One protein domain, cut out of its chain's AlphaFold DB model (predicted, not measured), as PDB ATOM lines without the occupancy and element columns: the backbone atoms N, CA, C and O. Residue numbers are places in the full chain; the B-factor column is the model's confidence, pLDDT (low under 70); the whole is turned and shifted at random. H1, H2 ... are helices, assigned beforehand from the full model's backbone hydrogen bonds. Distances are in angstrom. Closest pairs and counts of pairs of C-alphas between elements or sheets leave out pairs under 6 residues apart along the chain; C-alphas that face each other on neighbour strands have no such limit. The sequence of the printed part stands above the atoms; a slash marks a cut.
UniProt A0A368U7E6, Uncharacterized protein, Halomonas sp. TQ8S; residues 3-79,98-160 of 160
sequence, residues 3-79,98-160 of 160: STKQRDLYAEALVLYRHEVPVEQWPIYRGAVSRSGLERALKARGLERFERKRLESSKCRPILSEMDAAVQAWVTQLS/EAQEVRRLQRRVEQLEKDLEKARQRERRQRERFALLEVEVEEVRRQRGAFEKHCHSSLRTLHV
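This is residues 3 to 79 and 98 to 160 of the 160 residues of an uncharacterized protein of Halomonas sp. TQ8S (UniProt A0A368U7E6). One very long helix, H5, stands free, and a small body of four helices, H1 to H4, lies off to one side of it, towards the helix's first residues. In the body H1 and H4 run the same way, the beginning of H4 beside H1 and its rest reaching past it, while H2 is set crosswise to H1 and the short H3 lies near the ends of these parts. The printed part has 140 residues with five named helices, H1, H2, H3, H4 and H5 in that order, no named strand, and the class all helix. The whole is extended, with a radius of gyration of the C-alphas of 28.5 A and spans of 100 by 43 by 22 A.

H1, residues 3 to 20, touches H4, residues 60 to 79, at a shallow tilt of 20 degrees, the same way. The closest C-alphas are those of Ala 11 and Cys 60, 5.1 A apart, and H4 touches H1 with residues 60 to 67 alone. H2, residues 35 to 44, is close to H1 but not clearly touching, about perpendicular to it at 87 degrees; their closest C-alphas, of Ala 13 and Leu 42, are 7.7 A apart. H3, residues 52 to 56, touches H2, with the closest C-alphas, of Glu 39 and Arg 52, 5.7 A apart. H3 and H4 only just touch, and only at the corner by their link, with 3 pairs of C-alphas within 8 A; H4 touches H3 with residues 60 to 64 alone, and the closest C-alphas are those of Leu 55 and Arg 61, 6.1 A apart. H2 and H4 are apart. H5, residues 98 to 158, touches no helix. Each O i to N i+4 pair is within hydrogen-bond range in H2, H4 and H5; in H1 it is 13 of 14, and in H3 0 of 1, with 2 of 2 O i to N i+3 pairs within range.

H1 begins at C-alpha 3, (58.317, 29.329, 41.750), and is 26.3 A long from first to last C-alpha. H2 is 14.3 A long and H3 7.9 A. H4 is 28.5 A long and ends at C-alpha 79, (34.404, 5.343, 16.900). H5 is 88.2 A long and ends at C-alpha 158, (54.930, 65.542, 91.733).

The C-alphas of Ser 79 and Val 160, the two farthest apart, are 101.4 A apart. Without residues 98 to 160, which stand free, the body has 77 residues and spans 42 by 24 by 20 A. Residues 80 to 97 are not printed, and C-alphas 79 and 98 are 25.1 A apart across this cut. The link from H1 to H2 is long, with 14 residues, among them residues 28 to 29 paired antiparallel with residues 32 to 33. The mean pLDDT of the printed part is 88.5; it is under 70 at residue 3, residue 79 and residues 156 to 160.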
ATOM      1  N   SER A   3      58.617  30.077  42.988       60.81
ATOM      2  CA  SER A   3      58.317  29.329  41.750       60.81
ATOM      3  C   SER A   3      57.685  27.941  41.972       60.81
ATOM      4  O   SER A   3      57.043  27.415  41.067       60.81
ATOM      5  N   THR A   4      57.849  27.327  43.149       71.88
ATOM      6  CA  THR A   4      57.333  25.972  43.429       71.88
ATOM      7  C   THR A   4      55.849  25.994  43.794       71.88
ATOM      8  O   THR A   4      55.069  25.302  43.157       71.88
ATOM      9  N   LYS A   5      55.430  26.898  44.693       79.38
ATOM     10  CA  LYS A   5      54.022  27.022  45.123       79.38
ATOM     11  C   LYS A   5      53.060  27.313  43.965       79.38
ATOM     12  O   LYS A   5      51.967  26.771  43.914       79.38
ATOM     13  N   GLN A   6      53.476  28.145  43.009       81.50
ATOM     14  CA  GLN A   6      52.654  28.462  41.837       81.50
ATOM     15  C   GLN A   6      52.518  27.269  40.876       81.50
ATOM     16  O   GLN A   6      51.481  27.108  40.244       81.50
ATOM     17  N   ARG A   7      53.549  26.419  40.774       81.69
ATOM     18  CA  ARG A   7      53.475  25.171  39.997       81.69
ATOM     19  C   ARG A   7      52.526  24.165  40.643       81.69
ATOM     20  O   ARG A   7      51.805  23.488  39.921       81.69
ATOM     21  N   ASP A   8      52.522  24.108  41.970       85.62
ATOM     22  CA  ASP A   8      51.658  23.211  42.741       85.62
ATOM     23  C   ASP A   8      50.187  23.605  42.585       85.62
ATOM     24  O   ASP A   8      49.383  22.773  42.183       85.62
ATOM     25  N   LEU A   9      49.875  24.898  42.723       87.06
ATOM     26  CA  LEU A   9      48.531  25.439  42.483       87.06
ATOM     27  C   LEU A   9      47.997  25.124  41.078       87.06
ATOM     28  O   LEU A   9      46.814  24.846  40.906       87.06
ATOM     29  N   TYR A  10      48.852  25.168  40.056       88.19
ATOM     30  CA  TYR A  10      48.437  24.844  38.688       88.19
ATOM     31  C   TYR A  10      48.213  23.350  38.467       88.19
ATOM     32  O   TYR A  10      47.304  22.986  37.725       88.19
ATOM     33  N   ALA A  11      49.004  22.494  39.111       90.38
ATOM     34  CA  ALA A  11      48.771  21.057  39.080       90.38
ATOM     35  C   ALA A  11      47.462  20.699  39.804       90.38
ATOM     36  O   ALA A  11      46.646  19.967  39.252       90.38
ATOM     37  N   GLU A  12      47.217  21.280  40.981       92.00
ATOM     38  CA  GLU A  12      45.966  21.108  41.731       92.00
ATOM     39  C   GLU A  12      44.749  21.557  40.915       92.00
ATOM     40  O   GLU A  12      43.772  20.821  40.800       92.00
ATOM     41  N   ALA A  13      44.832  22.718  40.264       90.94
ATOM     42  CA  ALA A  13      43.776  23.215  39.390       90.94
ATOM     43  C   ALA A  13      43.450  22.269  38.223       90.94
ATOM     44  O   ALA A  13      42.284  22.105  37.870       90.94
ATOM     45  N   LEU A  14      44.466  21.645  37.618       92.44
ATOM     46  CA  LEU A  14      44.273  20.673  36.539       92.44
ATOM     47  C   LEU A  14      43.610  19.388  37.033       92.44
ATOM     48  O   LEU A  14      42.735  18.858  36.353       92.44
ATOM     49  N   VAL A  15      44.006  18.906  38.212       92.56
ATOM     50  CA  VAL A  15      43.380  17.742  38.853       92.56
ATOM     51  C   VAL A  15      41.907  18.027  39.132       92.56
ATOM     52  O   VAL A  15      41.051  17.240  38.736       92.56
ATOM     53  N   LEU A  16      41.596  19.180  39.733       92.25
ATOM     54  CA  LEU A  16      40.215  19.596  39.983       92.25
ATOM     55  C   LEU A  16      39.414  19.697  38.684       92.25
ATOM     56  O   LEU A  16      38.337  19.120  38.586       92.25
ATOM     57  N   TYR A  17      39.965  20.343  37.654       92.44
ATOM     58  CA  TYR A  17      39.298  20.461  36.357       92.44
ATOM     59  C   TYR A  17      38.968  19.095  35.744       92.44
ATOM     60  O   TYR A  17      37.854  18.892  35.267       92.44
ATOM     61  N   ARG A  18      39.907  18.145  35.796       92.75
ATOM     62  CA  ARG A  18      39.700  16.777  35.307       92.75
ATOM     63  C   ARG A  18      38.586  16.042  36.056       92.75
ATOM     64  O   ARG A  18      37.881  15.254  35.439       92.75
ATOM     65  N   HIS A  19      38.452  16.250  37.364       90.19
ATOM     66  CA  HIS A  19      37.422  15.581  38.165       90.19
ATOM     67  C   HIS A  19      36.047  16.248  38.061       90.19
ATOM     68  O   HIS A  19      35.032  15.563  38.137       90.19
ATOM     69  N   GLU A  20      36.008  17.570  37.913       90.56
ATOM     70  CA  GLU A  20      34.765  18.344  37.920       90.56
ATOM     71  C   GLU A  20      34.118  18.460  36.538       90.56
ATOM     72  O   GLU A  20      32.911  18.680  36.450       90.56
ATOM     73  N   VAL A  21      34.901  18.376  35.457       89.56
ATOM     74  CA  VAL A  21      34.393  18.537  34.090       89.56
ATOM     75  C   VAL A  21      34.309  17.183  33.407       89.56
ATOM     76  O   VAL A  21      35.328  16.494  33.334       89.56
ATOM     77  N   PRO A  22      33.147  16.814  32.849       89.31
ATOM     78  CA  PRO A  22      33.027  15.593  32.067       89.31
ATOM     79  C   PRO A  22      33.795  15.732  30.736       89.31
ATOM     80  O   PRO A  22      33.950  16.840  30.210       89.31
ATOM     81  N   VAL A  23      34.329  14.623  30.208       87.69
ATOM     82  CA  VAL A  23      35.293  14.616  29.081       87.69
ATOM     83  C   VAL A  23      34.713  15.269  27.820       87.69
ATOM     84  O   VAL A  23      35.439  15.925  27.074       87.69
ATOM     85  N   GLU A  24      33.397  15.188  27.628       86.25
ATOM     86  CA  GLU A  24      32.647  15.794  26.522       86.25
ATOM     87  C   GLU A  24      32.803  17.321  26.466       86.25
ATOM     88  O   GLU A  24      32.703  17.929  25.402       86.25
ATOM     89  N   GLN A  25      33.023  17.954  27.621       88.69
ATOM     90  CA  GLN A  25      33.153  19.406  27.755       88.69
ATOM     91  C   GLN A  25      34.617  19.860  27.782       88.69
ATOM     92  O   GLN A  25      34.898  21.054  27.940       88.69
ATOM     93  N   TRP A  26      35.569  18.934  27.649       92.31
ATOM     94  CA  TRP A  26      36.979  19.291  27.604       92.31
ATOM     95  C   TRP A  26      37.320  19.962  26.272       92.31
ATOM     96  O   TRP A  26      36.781  19.611  25.220       92.31
ATOM     97  N   PRO A  27      38.258  20.923  26.269       91.75
ATOM     98  CA  PRO A  27      38.700  21.557  25.042       91.75
ATOM     99  C   PRO A  27      39.555  20.572  24.240       91.75
ATOM    100  O   PRO A  27      40.766  20.507  24.430       91.75
ATOM    101  N   ILE A  28      38.939  19.809  23.339       90.62
ATOM    102  CA  ILE A  28      39.607  18.798  22.512       90.62
ATOM    103  C   ILE A  28      39.963  19.385  21.140       90.62
ATOM    104  O   ILE A  28      39.170  20.079  20.507       90.62
ATOM    105  N   TYR A  29      41.174  19.108  20.658       88.69
ATOM    106  CA  TYR A  29      41.609  19.442  19.304       88.69
ATOM    107  C   TYR A  29      42.458  18.306  18.732       88.69
ATOM    108  O   TYR A  29      43.455  17.917  19.334       88.69
ATOM    109  N   ARG A  30      42.075  17.789  17.555       84.31
ATOM    110  CA  ARG A  30      42.758  16.669  16.871       84.31
ATOM    111  C   ARG A  30      42.995  15.443  17.776       84.31
ATOM    112  O   ARG A  30      44.074  14.861  17.751       84.31
ATOM    113  N   GLY A  31      41.999  15.065  18.579       82.62
ATOM    114  CA  GLY A  31      42.058  13.859  19.420       82.62
ATOM    115  C   GLY A  31      42.934  13.973  20.674       82.62
ATOM    116  O   GLY A  31      43.256  12.954  21.276       82.62
ATOM    117  N   ALA A  32      43.316  15.187  21.071       89.12
ATOM    118  CA  ALA A  32      44.043  15.467  22.308       89.12
ATOM    119  C   ALA A  32      43.494  16.728  22.990       89.12
ATOM    120  O   ALA A  32      42.768  17.518  22.376       89.12
ATOM    121  N   VAL A  33      43.860  16.953  24.249       91.88
ATOM    122  CA  VAL A  33      43.479  18.159  24.986       91.88
ATOM    123  C   VAL A  33      44.219  19.375  24.421       91.88
ATOM    124  O   VAL A  33      45.448  19.480  24.403       91.88
ATOM    125  N   SER A  34      43.451  20.364  23.975       93.31
ATOM    126  CA  SER A  34      43.953  21.644  23.493       93.31
ATOM    127  C   SER A  34      44.519  22.462  24.645       93.31
ATOM    128  O   SER A  34      43.782  23.021  25.453       93.31
ATOM    129  N   ARG A  35      45.845  22.628  24.679       90.81
ATOM    130  CA  ARG A  35      46.534  23.449  25.695       90.81
ATOM    131  C   ARG A  35      46.018  24.889  25.760       90.81
ATOM    132  O   ARG A  35      45.858  25.436  26.844       90.81
ATOM    133  N   SER A  36      45.751  25.501  24.604       91.19
ATOM    134  CA  SER A  36      45.199  26.863  24.535       91.19
ATOM    135  C   SER A  36      43.744  26.914  25.008       91.19
ATOM    136  O   SER A  36      43.332  27.891  25.628       91.19
ATOM    137  N   GLY A  37      42.955  25.878  24.712       91.50
ATOM    138  CA  GLY A  37      41.581  25.786  25.201       91.50
ATOM    139  C   GLY A  37      41.529  25.550  26.710       91.50
ATOM    140  O   GLY A  37      40.735  26.183  27.396       91.50
ATOM    141  N   LEU A  38      42.436  24.727  27.236       92.19
ATOM    142  CA  LEU A  38      42.556  24.434  28.661       92.19
ATOM    143  C   LEU A  38      42.966  25.672  29.467       92.19
ATOM    144  O   LEU A  38      42.395  25.937  30.518       92.19
ATOM    145  N   GLU A  39      43.892  26.482  28.944       93.69
ATOM    146  CA  GLU A  39      44.226  27.783  29.536       93.69
ATOM    147  C   GLU A  39      42.986  28.680  29.653       93.69
ATOM    148  O   GLU A  39      42.730  29.241  30.716       93.69
ATOM    149  N   ARG A  40      42.198  28.809  28.576       91.38
ATOM    150  CA  ARG A  40      40.974  29.626  28.585       91.38
ATOM    151  C   ARG A  40      39.939  29.084  29.567       91.38
ATOM    152  O   ARG A  40      39.354  29.868  30.307       91.38
ATOM    153  N   ALA A  41      39.753  27.767  29.601       91.25
ATOM    154  CA  ALA A  41      38.812  27.111  30.501       91.25
ATOM    155  C   ALA A  41      39.185  27.327  31.976       91.25
ATOM    156  O   ALA A  41      38.324  27.648  32.789       91.25
ATOM    157  N   LEU A  42      40.471  27.228  32.325       91.38
ATOM    158  CA  LEU A  42      40.943  27.477  33.690       91.38
ATOM    159  C   LEU A  42      40.861  28.959  34.075       91.38
ATOM    160  O   LEU A  42      40.458  29.275  35.194       91.38
ATOM    161  N   LYS A  43      41.164  29.878  33.148       92.44
ATOM    162  CA  LYS A  43      40.960  31.318  33.370       92.44
ATOM    163  C   LYS A  43      39.496  31.651  33.643       92.44
ATOM    164  O   LYS A  43      39.220  32.375  34.592       92.44
ATOM    165  N   ALA A  44      38.572  31.071  32.875       89.00
ATOM    166  CA  ALA A  44      37.135  31.260  33.068       89.00
ATOM    167  C   ALA A  44      36.637  30.773  34.443       89.00
ATOM    168  O   ALA A  44      35.621  31.255  34.932       89.00
ATOM    169  N   ARG A  45      37.369  29.861  35.094       86.31
ATOM    170  CA  ARG A  45      37.072  29.350  36.444       86.31
ATOM    171  C   ARG A  45      37.765  30.125  37.570       86.31
ATOM    172  O   ARG A  45      37.767  29.666  38.706       86.31
ATOM    173  N   GLY A  46      38.360  31.281  37.271       86.81
ATOM    174  CA  GLY A  46      38.957  32.171  38.273       86.81
ATOM    175  C   GLY A  46      40.481  32.094  38.391       86.81
ATOM    176  O   GLY A  46      41.064  32.774  39.233       86.81
ATOM    177  N   LEU A  47      41.169  31.326  37.537       87.62
ATOM    178  CA  LEU A  47      42.637  31.305  37.482       87.62
ATOM    179  C   LEU A  47      43.162  32.254  36.400       87.62
ATOM    180  O   LEU A  47      43.824  31.835  35.455       87.62
ATOM    181  N   GLU A  48      42.888  33.553  36.536       85.81
ATOM    182  CA  GLU A  48      43.184  34.573  35.510       85.81
ATOM    183  C   GLU A  48      44.658  34.606  35.068       85.81
ATOM    184  O   GLU A  48      44.975  34.854  33.903       85.81
ATOM    185  N   ARG A  49      45.574  34.299  35.994       85.81
ATOM    186  CA  ARG A  49      47.024  34.270  35.755       85.81
ATOM    187  C   ARG A  49      47.536  32.929  35.232       85.81
ATOM    188  O   ARG A  49      48.745  32.719  35.225       85.81
ATOM    189  N   PHE A  50      46.669  31.982  34.882       87.38
ATOM    190  CA  PHE A  50      47.104  30.696  34.346       87.38
ATOM    191  C   PHE A  50      47.752  30.891  32.971       87.38
ATOM    192  O   PHE A  50      47.167  31.505  32.087       87.38
ATOM    193  N   GLU A  51      48.961  30.371  32.773       87.81
ATOM    194  CA  GLU A  51      49.704  30.520  31.516       87.81
ATOM    195  C   GLU A  51      49.867  29.161  30.839       87.81
ATOM    196  O   GLU A  51      50.299  28.195  31.475       87.81
ATOM    197  N   ARG A  52      49.664  29.096  29.518       88.62
ATOM    198  CA  ARG A  52      49.870  27.865  28.735       88.62
ATOM    199  C   ARG A  52      51.229  27.202  28.970       88.62
ATOM    200  O   ARG A  52      51.295  25.983  29.060       88.62
ATOM    201  N   LYS A  53      52.314  27.973  29.094       86.94
ATOM    202  CA  LYS A  53      53.680  27.435  29.288       86.94
ATOM    203  C   LYS A  53      53.815  26.584  30.558       86.94
ATOM    204  O   LYS A  53      54.718  25.765  30.674       86.94
ATOM    205  N   ARG A  54      52.918  26.753  31.532       85.62
ATOM    206  CA  ARG A  54      52.953  26.039  32.817       85.62
ATOM    207  C   ARG A  54      52.498  24.594  32.697       85.62
ATOM    208  O   ARG A  54      52.936  23.757  33.484       85.62
ATOM    209  N   LEU A  55      51.714  24.305  31.665       85.94
ATOM    210  CA  LEU A  55      51.320  22.959  31.277       85.94
ATOM    211  C   LEU A  55      52.517  22.075  30.898       85.94
ATOM    212  O   LEU A  55      52.459  20.863  31.058       85.94
ATOM    213  N   GLU A  56      53.624  22.676  30.458       87.69
ATOM    214  CA  GLU A  56      54.863  21.965  30.116       87.69
ATOM    215  C   GLU A  56      55.723  21.651  31.352       87.69
ATOM    216  O   GLU A  56      56.743  20.969  31.252       87.69
ATOM    217  N   SER A  57      55.323  22.127  32.536       88.50
ATOM    218  CA  SER A  57      56.040  21.842  33.776       88.50
ATOM    219  C   SER A  57      55.973  20.359  34.146       88.50
ATOM    220  O   SER A  57      54.985  19.675  33.880       88.50
ATOM    221  N   SER A  58      57.004  19.875  34.843       87.19
ATOM    222  CA  SER A  58      57.105  18.475  35.274       87.19
ATOM    223  C   SER A  58      55.923  17.985  36.117       87.19
ATOM    224  O   SER A  58      55.647  16.793  36.105       87.19
ATOM    225  N   LYS A  59      55.210  18.880  36.817       88.00
ATOM    226  CA  LYS A  59      54.019  18.530  37.608       88.00
ATOM    227  C   LYS A  59      52.727  18.487  36.790       88.00
ATOM    228  O   LYS A  59      51.880  17.648  37.056       88.00
ATOM    229  N   CYS A  60      52.574  19.364  35.797       88.56
ATOM    230  CA  CYS A  60      51.363  19.421  34.965       88.56
ATOM    231  C   CYS A  60      51.392  18.407  33.811       88.56
ATOM    232  O   CYS A  60      50.350  17.909  33.398       88.56
ATOM    233  N   ARG A  61      52.587  18.077  33.306       91.25
ATOM    234  CA  ARG A  61      52.790  17.132  32.201       91.25
ATOM    235  C   ARG A  61      52.195  15.729  32.435       91.25
ATOM    236  O   ARG A  61      51.542  15.255  31.508       91.25
ATOM    237  N   PRO A  62      52.376  15.059  33.595       91.56
ATOM    238  CA  PRO A  62      51.749  13.754  33.829       91.56
ATOM    239  C   PRO A  62      50.219  13.851  33.830       91.56
ATOM    240  O   PRO A  62      49.566  13.058  33.162       91.56
ATOM    241  N   ILE A  63      49.655  14.889  34.458       92.12
ATOM    242  CA  ILE A  63      48.201  15.111  34.501       92.12
ATOM    243  C   ILE A  63      47.641  15.297  33.087       92.12
ATOM    244  O   ILE A  63      46.627  14.701  32.741       92.12
ATOM    245  N   LEU A  64      48.321  16.078  32.240       92.06
ATOM    246  CA  LEU A  64      47.921  16.237  30.842       92.06
ATOM    247  C   LEU A  64      47.981  14.933  30.053       92.06
ATOM    248  O   LEU A  64      47.072  14.672  29.278       92.06
ATOM    249  N   SER A  65      49.012  14.114  30.262       91.12
ATOM    250  CA  SER A  65      49.111  12.809  29.603       91.12
ATOM    251  C   SER A  65      47.946  11.893  29.980       91.12
ATOM    252  O   SER A  65      47.446  11.159  29.132       91.12
ATOM    253  N   GLU A  66      47.505  11.934  31.238       92.12
ATOM    254  CA  GLU A  66      46.335  11.180  31.695       92.12
ATOM    255  C   GLU A  66      45.036  11.719  31.087       92.12
ATOM    256  O   GLU A  66      44.163  10.940  30.709       92.12
ATOM    257  N   MET A  67      44.909  13.043  30.954       91.69
ATOM    258  CA  MET A  67      43.764  13.648  30.272       91.69
ATOM    259  C   MET A  67      43.744  13.297  28.778       91.69
ATOM    260  O   MET A  67      42.695  12.937  28.254       91.69
ATOM    261  N   ASP A  68      44.887  13.335  28.095       91.94
ATOM    262  CA  ASP A  68      44.998  12.940  26.687       91.94
ATOM    263  C   ASP A  68      44.622  11.461  26.491       91.94
ATOM    264  O   ASP A  68      43.877  11.133  25.568       91.94
ATOM    265  N   ALA A  69      45.056  10.573  27.392       90.88
ATOM    266  CA  ALA A  69      44.666   9.163  27.371       90.88
ATOM    267  C   ALA A  69      43.150   8.972  27.572       90.88
ATOM    268  O   ALA A  69      42.535   8.157  26.886       90.88
ATOM    269  N   ALA A  70      42.532   9.750  28.467       88.88
ATOM    270  CA  ALA A  70      41.084   9.723  28.669       88.88
ATOM    271  C   ALA A  70      40.317  10.200  27.422       88.88
ATOM    272  O   ALA A  70      39.323   9.583  27.043       88.88
ATOM    273  N   VAL A  71      40.811  11.239  26.737       90.19
ATOM    274  CA  VAL A  71      40.241  11.695  25.459       90.19
ATOM    275  C   VAL A  71      40.362  10.608  24.393       90.19
ATOM    276  O   VAL A  71      39.393  10.344  23.690       90.19
ATOM    277  N   GLN A  72      41.510   9.936  24.279       87.75
ATOM    278  CA  GLN A  72      41.686   8.846  23.315       87.75
ATOM    279  C   GLN A  72      40.753   7.665  23.591       87.75
ATOM    280  O   GLN A  72      40.158   7.131  22.655       87.75
ATOM    281  N   ALA A  73      40.582   7.284  24.860       87.06
ATOM    282  CA  ALA A  73      39.641   6.238  25.252       87.06
ATOM    283  C   ALA A  73      38.202   6.610  24.861       87.06
ATOM    284  O   ALA A  73      37.510   5.816  24.226       87.06
ATOM    285  N   TRP A  74      37.790   7.845  25.153       86.81
ATOM    286  CA  TRP A  74      36.464   8.366  24.814       86.81
ATOM    287  C   TRP A  74      36.226   8.439  23.295       86.81
ATOM    288  O   TRP A  74      35.206   7.969  22.796       86.81
ATOM    289  N   VAL A  75      37.201   8.935  22.525       85.00
ATOM    290  CA  VAL A  75      37.130   8.961  21.051       85.00
ATOM    291  C   VAL A  75      37.072   7.544  20.473       85.00
ATOM    292  O   VAL A  75      36.351   7.307  19.505       85.00
ATOM    293  N   THR A  76      37.792   6.588  21.064       83.38
ATOM    294  CA  THR A  76      37.760   5.179  20.636       83.38
ATOM    295  C   THR A  76      36.384   4.559  20.877       83.38
ATOM    296  O   THR A  76      35.871   3.884  19.990       83.38
ATOM    297  N   GLN A  77      35.754   4.837  22.024       81.19
ATOM    298  CA  GLN A  77      34.387   4.390  22.328       81.19
ATOM    299  C   GLN A  77      33.358   4.970  21.348       81.19
ATOM    300  O   GLN A  77      32.487   4.246  20.880       81.19
ATOM    301  N   LEU A  78      33.496   6.244  20.968       75.88
ATOM    302  CA  LEU A  78      32.639   6.886  19.961       75.88
ATOM    303  C   LEU A  78      32.841   6.343  18.538       75.88
ATOM    304  O   LEU A  78      31.937   6.437  17.711       75.88
ATOM    305  N   SER A  79      34.032   5.823  18.238       65.19
ATOM    306  CA  SER A  79      34.404   5.343  16.900       65.19
ATOM    307  C   SER A  79      34.066   3.868  16.671       65.19
ATOM    308  O   SER A  79      34.215   3.382  15.550       65.19
ATOM    309  N   GLU A  98      24.054   0.196  39.580       72.69
ATOM    310  CA  GLU A  98      23.985   1.649  39.383       72.69
ATOM    311  C   GLU A  98      22.960   2.305  40.315       72.69
ATOM    312  O   GLU A  98      23.262   3.305  40.964       72.69
ATOM    313  N   ALA A  99      21.767   1.725  40.484       77.75
ATOM    314  CA  ALA A  99      20.771   2.257  41.416       77.75
ATOM    315  C   ALA A  99      21.256   2.234  42.878       77.75
ATOM    316  O   ALA A  99      20.933   3.131  43.664       77.75
ATOM    317  N   GLN A 100      22.040   1.224  43.265       81.69
ATOM    318  CA  GLN A 100      22.640   1.148  44.596       81.69
ATOM    319  C   GLN A 100      23.754   2.188  44.776       81.69
ATOM    320  O   GLN A 100      23.850   2.805  45.844       81.69
ATOM    321  N   GLU A 101      24.558   2.424  43.744       83.44
ATOM    322  CA  GLU A 101      25.601   3.446  43.742       83.44
ATOM    323  C   GLU A 101      25.014   4.861  43.783       83.44
ATOM    324  O   GLU A 101      25.420   5.664  44.623       83.44
ATOM    325  N   VAL A 102      23.963   5.132  43.006       86.56
ATOM    326  CA  VAL A 102      23.212   6.396  43.054       86.56
ATOM    327  C   VAL A 102      22.644   6.638  44.453       86.56
ATOM    328  O   VAL A 102      22.831   7.718  45.010       86.56
ATOM    329  N   ARG A 103      22.033   5.629  45.090       87.62
ATOM    330  CA  ARG A 103      21.540   5.750  46.477       87.62
ATOM    331  C   ARG A 103      22.665   6.008  47.479       87.62
ATOM    332  O   ARG A 103      22.480   6.754  48.442       87.62
ATOM    333  N   ARG A 104      23.837   5.395  47.286       91.56
ATOM    334  CA  ARG A 104      25.015   5.628  48.135       91.56
ATOM    335  C   ARG A 104      25.534   7.056  47.970       91.56
ATOM    336  O   ARG A 104      25.834   7.701  48.976       91.56
ATOM    337  N   LEU A 105      25.620   7.544  46.735       89.94
ATOM    338  CA  LEU A 105      26.041   8.908  46.422       89.94
ATOM    339  C   LEU A 105      25.044   9.934  46.968       89.94
ATOM    340  O   LEU A 105      25.475  10.877  47.621       89.94
ATOM    341  N   GLN A 106      23.736   9.706  46.831       92.25
ATOM    342  CA  GLN A 106      22.693  10.559  47.417       92.25
ATOM    343  C   GLN A 106      22.849  10.694  48.935       92.25
ATOM    344  O   GLN A 106      22.928  11.806  49.451       92.25
ATOM    345  N   ARG A 107      23.019   9.577  49.656       92.88
ATOM    346  CA  ARG A 107      23.284   9.613  51.108       92.88
ATOM    347  C   ARG A 107      24.562  10.374  51.444       92.88
ATOM    348  O   ARG A 107      24.630  11.052  52.467       92.88
ATOM    349  N   ARG A 108      25.598  10.251  50.608       92.69
ATOM    350  CA  ARG A 108      26.855  10.972  50.811       92.69
ATOM    351  C   ARG A 108      26.680  12.473  50.595       92.69
ATOM    352  O   ARG A 108      27.238  13.233  51.380       92.69
ATOM    353  N   VAL A 109      25.906  12.881  49.591       93.12
ATOM    354  CA  VAL A 109      25.556  14.284  49.337       93.12
ATOM    355  C   VAL A 109      24.775  14.852  50.518       93.12
ATOM    356  O   VAL A 109      25.228  15.828  51.103       93.12
ATOM    357  N   GLU A 110      23.713  14.183  50.973       94.44
ATOM    358  CA  GLU A 110      22.936  14.618  52.147       94.44
ATOM    359  C   GLU A 110      23.804  14.756  53.410       94.44
ATOM    360  O   GLU A 110      23.623  15.664  54.224       94.44
ATOM    361  N   GLN A 111      24.764  13.846  53.602       95.19
ATOM    362  CA  GLN A 111      25.703  13.922  54.719       95.19
ATOM    363  C   GLN A 111      26.627  15.142  54.593       95.19
ATOM    364  O   GLN A 111      26.818  15.867  55.569       95.19
ATOM    365  N   LEU A 112      27.180  15.378  53.400       94.06
ATOM    366  CA  LEU A 112      28.055  16.519  53.131       94.06
ATOM    367  C   LEU A 112      27.311  17.850  53.271       94.06
ATOM    368  O   LEU A 112      27.871  18.794  53.820       94.06
ATOM    369  N   GLU A 113      26.049  17.922  52.851       94.69
ATOM    370  CA  GLU A 113      25.194  19.097  53.039       94.69
ATOM    371  C   GLU A 113      24.976  19.402  54.526       94.69
ATOM    372  O   GLU A 113      25.176  20.540  54.961       94.69
ATOM    373  N   LYS A 114      24.674  18.381  55.338       96.06
ATOM    374  CA  LYS A 114      24.553  18.526  56.801       96.06
ATOM    375  C   LYS A 114      25.858  18.980  57.448       96.06
ATOM    376  O   LYS A 114      25.845  19.801  58.368       96.06
ATOM    377  N   ASP A 115      26.990  18.442  57.008       93.69
ATOM    378  CA  ASP A 115      28.299  18.818  57.543       93.69
ATOM    379  C   ASP A 115      28.679  20.253  57.149       93.69
ATOM    380  O   ASP A 115      29.210  21.000  57.975       93.69
ATOM    381  N   LEU A 116      28.326  20.677  55.935       94.81
ATOM    382  CA  LEU A 116      28.502  22.044  55.455       94.81
ATOM    383  C   LEU A 116      27.641  23.033  56.247       94.81
ATOM    384  O   LEU A 116      28.124  24.096  56.642       94.81
ATOM    385  N   GLU A 117      26.394  22.681  56.553       95.38
ATOM    386  CA  GLU A 117      25.529  23.511  57.389       95.38
ATOM    387  C   GLU A 117      26.071  23.646  58.822       95.38
ATOM    388  O   GLU A 117      26.161  24.757  59.355       95.38
ATOM    389  N   LYS A 118      26.550  22.549  59.424       95.25
ATOM    390  CA  LYS A 118      27.237  22.592  60.728       95.25
ATOM    391  C   LYS A 118      28.488  23.469  60.688       95.25
ATOM    392  O   LYS A 118      28.743  24.209  61.641       95.25
ATOM    393  N   ALA A 119      29.278  23.390  59.618       94.38
ATOM    394  CA  ALA A 119      30.472  24.211  59.450       94.38
ATOM    395  C   ALA A 119      30.115  25.704  59.366       94.38
ATOM    396  O   ALA A 119      30.700  26.502  60.098       94.38
ATOM    397  N   ARG A 120      29.092  26.068  58.582       95.44
ATOM    398  CA  ARG A 120      28.572  27.446  58.499       95.44
ATOM    399  C   ARG A 120      28.085  27.966  59.852       95.44
ATOM    400  O   ARG A 120      28.374  29.103  60.219       95.44
ATOM    401  N   GLN A 121      27.388  27.140  60.635       95.19
ATOM    402  CA  GLN A 121      26.958  27.525  61.985       95.19
ATOM    403  C   GLN A 121      28.146  27.767  62.929       95.19
ATOM    404  O   GLN A 121      28.136  28.727  63.699       95.19
ATOM    405  N   ARG A 122      29.181  26.918  62.877       95.06
ATOM    406  CA  ARG A 122      30.409  27.102  63.672       95.06
ATOM    407  C   ARG A 122      31.149  28.375  63.277       95.06
ATOM    408  O   ARG A 122      31.560  29.120  64.163       95.06
ATOM    409  N   GLU A 123      31.274  28.633  61.980       94.50
ATOM    410  CA  GLU A 123      31.888  29.854  61.459       94.50
ATOM    411  C   GLU A 123      31.143  31.095  61.958       94.50
ATOM    412  O   GLU A 123      31.764  32.017  62.484       94.50
ATOM    413  N   ARG A 124      29.807  31.103  61.872       95.25
ATOM    414  CA  ARG A 124      28.988  32.212  62.373       95.25
ATOM    415  C   ARG A 124      29.237  32.481  63.860       95.25
ATOM    416  O   ARG A 124      29.515  33.619  64.224       95.25
ATOM    417  N   ARG A 125      29.224  31.439  64.700       95.38
ATOM    418  CA  ARG A 125      29.515  31.567  66.142       95.38
ATOM    419  C   ARG A 125      30.927  32.093  66.407       95.38
ATOM    420  O   ARG A 125      31.129  32.876  67.331       95.38
ATOM    421  N   GLN A 126      31.914  31.666  65.619       94.69
ATOM    422  CA  GLN A 126      33.281  32.177  65.739       94.69
ATOM    423  C   GLN A 126      33.370  33.654  65.358       94.69
ATOM    424  O   GLN A 126      34.007  34.412  66.080       94.69
ATOM    425  N   ARG A 127      32.705  34.079  64.277       95.94
ATOM    426  CA  ARG A 127      32.650  35.493  63.875       95.94
ATOM    427  C   ARG A 127      31.996  36.363  64.950       95.94
ATOM    428  O   ARG A 127      32.546  37.402  65.289       95.94
ATOM    429  N   GLU A 128      30.883  35.911  65.526       95.50
ATOM    430  CA  GLU A 128      30.219  36.596  66.647       95.50
ATOM    431  C   GLU A 128      31.161  36.722  67.858       95.50
ATOM    432  O   GLU A 128      31.285  37.797  68.443       95.50
ATOM    433  N   ARG A 129      31.906  35.659  68.188       95.88
ATOM    434  CA  ARG A 129      32.902  35.695  69.269       95.88
ATOM    435  C   ARG A 129      34.069  36.639  68.972       95.88
ATOM    436  O   ARG A 129      34.520  37.325  69.882       95.88
ATOM    437  N   PHE A 130      34.567  36.674  67.737       95.50
ATOM    438  CA  PHE A 130      35.634  37.601  67.355       95.50
ATOM    439  C   PHE A 130      35.180  39.054  67.450       95.50
ATOM    440  O   PHE A 130      35.913  39.857  68.013       95.50
ATOM    441  N   ALA A 131      33.963  39.367  67.003       94.75
ATOM    442  CA  ALA A 131      33.409  40.711  67.130       94.75
ATOM    443  C   ALA A 131      33.317  41.160  68.601       94.75
ATOM    444  O   ALA A 131      33.672  42.288  68.925       94.75
ATOM    445  N   LEU A 132      32.901  40.270  69.513       95.38
ATOM    446  CA  LEU A 132      32.883  40.572  70.950       95.38
ATOM    447  C   LEU A 132      34.292  40.816  71.509       95.38
ATOM    448  O   LEU A 132      34.511  41.793  72.218       95.38
ATOM    449  N   LEU A 133      35.259  39.967  71.151       95.19
ATOM    450  CA  LEU A 133      36.649  40.128  71.588       95.19
ATOM    451  C   LEU A 133      37.287  41.415  71.047       95.19
ATOM    452  O   LEU A 133      38.082  42.039  71.743       95.19
ATOM    453  N   GLU A 134      36.954  41.833  69.825       96.06
ATOM    454  CA  GLU A 134      37.410  43.112  69.270       96.06
ATOM    455  C   GLU A 134      36.911  44.296  70.108       96.06
ATOM    456  O   GLU A 134      37.704  45.179  70.440       96.06
ATOM    457  N   VAL A 135      35.640  44.272  70.527       96.06
ATOM    458  CA  VAL A 135      35.067  45.290  71.424       96.06
ATOM    459  C   VAL A 135      35.788  45.303  72.775       96.06
ATOM    460  O   VAL A 135      36.202  46.371  73.229       96.06
ATOM    461  N   GLU A 136      36.014  44.139  73.390       95.25
ATOM    462  CA  GLU A 136      36.745  44.035  74.662       95.25
ATOM    463  C   GLU A 136      38.179  44.582  74.545       95.25
ATOM    464  O   GLU A 136      38.649  45.327  75.410       95.25
ATOM    465  N   VAL A 137      38.885  44.269  73.454       96.69
ATOM    466  CA  VAL A 137      40.245  44.776  73.207       96.69
ATOM    467  C   VAL A 137      40.251  46.297  73.047       96.69
ATOM    468  O   VAL A 137      41.156  46.964  73.561       96.69
ATOM    469  N   GLU A 138      39.278  46.871  72.340       95.75
ATOM    470  CA  GLU A 138      39.155  48.325  72.226       95.75
ATOM    471  C   GLU A 138      38.884  48.988  73.576       95.75
ATOM    472  O   GLU A 138      39.485  50.024  73.880       95.75
ATOM    473  N   GLU A 139      38.030  48.395  74.403       96.25
ATOM    474  CA  GLU A 139      37.719  48.918  75.729       96.25
ATOM    475  C   GLU A 139      38.949  48.900  76.643       96.25
ATOM    476  O   GLU A 139      39.298  49.929  77.230       96.25
ATOM    477  N   VAL A 140      39.698  47.793  76.669       95.50
ATOM    478  CA  VAL A 140      40.968  47.693  77.408       95.50
ATOM    479  C   VAL A 140      41.983  48.724  76.910       95.50
ATOM    480  O   VAL A 140      42.665  49.364  77.715       95.50
ATOM    481  N   ARG A 141      42.079  48.954  75.592       95.00
ATOM    482  CA  ARG A 141      42.954  50.000  75.031       95.00
ATOM    483  C   ARG A 141      42.544  51.396  75.494       95.00
ATOM    484  O   ARG A 141      43.419  52.195  75.832       95.00
ATOM    485  N   ARG A 142      41.240  51.695  75.539       95.25
ATOM    486  CA  ARG A 142      40.725  52.978  76.047       95.25
ATOM    487  C   ARG A 142      41.043  53.158  77.529       95.25
ATOM    488  O   ARG A 142      41.564  54.209  77.900       95.25
ATOM    489  N   GLN A 143      40.791  52.139  78.352       95.25
ATOM    490  CA  GLN A 143      41.088  52.163  79.787       95.25
ATOM    491  C   GLN A 143      42.584  52.347  80.049       95.25
ATOM    492  O   GLN A 143      42.970  53.218  80.829       95.25
ATOM    493  N   ARG A 144      43.441  51.605  79.336       94.38
ATOM    494  CA  ARG A 144      44.896  51.765  79.413       94.38
ATOM    495  C   ARG A 144      45.331  53.179  79.028       94.38
ATOM    496  O   ARG A 144      46.112  53.784  79.752       94.38
ATOM    497  N   GLY A 145      44.807  53.727  77.932       94.38
ATOM    498  CA  GLY A 145      45.122  55.095  77.513       94.38
ATOM    499  C   GLY A 145      44.670  56.152  78.529       94.38
ATOM    500  O   GLY A 145      45.372  57.139  78.743       94.38
ATOM    501  N   ALA A 146      43.523  55.954  79.184       92.75
ATOM    502  CA  ALA A 146      43.061  56.820  80.268       92.75
ATOM    503  C   ALA A 146      43.978  56.729  81.500       92.75
ATOM    504  O   ALA A 146      44.361  57.760  82.056       92.75
ATOM    505  N   PHE A 147      44.385  55.516  81.877       93.12
ATOM    506  CA  PHE A 147      45.323  55.275  82.970       93.12
ATOM    507  C   PHE A 147      46.696  55.910  82.703       93.12
ATOM    508  O   PHE A 147      47.195  56.660  83.536       93.12
ATOM    509  N   GLU A 148      47.277  55.703  81.518       93.50
ATOM    510  CA  GLU A 148      48.572  56.286  81.136       93.50
ATOM    511  C   GLU A 148      48.551  57.823  81.184       93.50
ATOM    512  O   GLU A 148      49.498  58.437  81.686       93.50
ATOM    513  N   LYS A 149      47.456  58.450  80.726       91.56
ATOM    514  CA  LYS A 149      47.251  59.906  80.831       91.56
ATOM    515  C   LYS A 149      47.200  60.372  82.285       91.56
ATOM    516  O   LYS A 149      47.834  61.373  82.618       91.56
ATOM    517  N   HIS A 150      46.474  59.651  83.139       89.69
ATOM    518  CA  HIS A 150      46.368  59.967  84.562       89.69
ATOM    519  C   HIS A 150      47.713  59.819  85.292       89.69
ATOM    520  O   HIS A 150      48.093  60.692  86.074       89.69
ATOM    521  N   CYS A 151      48.483  58.768  84.998       89.31
ATOM    522  CA  CYS A 151      49.836  58.604  85.528       89.31
ATOM    523  C   CYS A 151      50.760  59.743  85.081       89.31
ATOM    524  O   CYS A 151      51.475  60.304  85.907       89.31
ATOM    525  N   HIS A 152      50.716  60.132  83.801       86.44
ATOM    526  CA  HIS A 152      51.513  61.250  83.291       86.44
ATOM    527  C   HIS A 152      51.155  62.584  83.953       86.44
ATOM    528  O   HIS A 152      52.060  63.336  84.311       86.44
ATOM    529  N   SER A 153      49.865  62.892  84.133       82.00
ATOM    530  CA  SER A 153      49.470  64.135  84.810       82.00
ATOM    531  C   SER A 153      49.924  64.143  86.268       82.00
ATOM    532  O   SER A 153      50.448  65.151  86.727       82.00
ATOM    533  N   SER A 154      49.780  63.010  86.961       80.06
ATOM    534  CA  SER A 154      50.108  62.867  88.385       80.06
ATOM    535  C   SER A 154      51.618  62.924  88.653       80.06
ATOM    536  O   SER A 154      52.061  63.584  89.591       80.06
ATOM    537  N   LEU A 155      52.429  62.296  87.794       75.38
ATOM    538  CA  LEU A 155      53.892  62.407  87.842       75.38
ATOM    539  C   LEU A 155      54.362  63.835  87.547       75.38
ATOM    540  O   LEU A 155      55.299  64.321  88.175       75.38
ATOM    541  N   ARG A 156      53.687  64.539  86.631       67.19
ATOM    542  CA  ARG A 156      53.997  65.937  86.317       67.19
ATOM    543  C   ARG A 156      53.686  66.877  87.484       67.19
ATOM    544  O   ARG A 156      54.416  67.841  87.671       67.19
ATOM    545  N   THR A 157      52.653  66.590  88.274       60.53
ATOM    546  CA  THR A 157      52.328  67.347  89.497       60.53
ATOM    547  C   THR A 157      53.229  67.030  90.693       60.53
ATOM    548  O   THR A 157      53.279  67.835  91.609       60.53
ATOM    549  N   LEU A 158      53.943  65.897  90.696       58.12
ATOM    550  CA  LEU A 158      54.930  65.542  91.733       58.12
ATOM    551  C   LEU A 158      56.322  66.156  91.492       58.12
ATOM    552  O   LEU A 158      57.151  66.156  92.395       58.12
ATOM    553  N   HIS A 159      56.587  66.644  90.277       52.03
ATOM    554  CA  HIS A 159      57.841  67.301  89.885       52.03
ATOM    555  C   HIS A 159      57.786  68.842  89.967       52.03
ATOM    556  O   HIS A 159      58.648  69.513  89.396       52.03
ATOM    557  N   VAL A 160      56.786  69.390  90.661       49.00
ATOM    558  CA  VAL A 160      56.689  70.805  91.064       49.00
ATOM    559  C   VAL A 160      56.947  70.886  92.559       49.00
ATOM    560  O   VAL A 160      57.708  71.790  92.963       49.00
TER     561      VAL A 160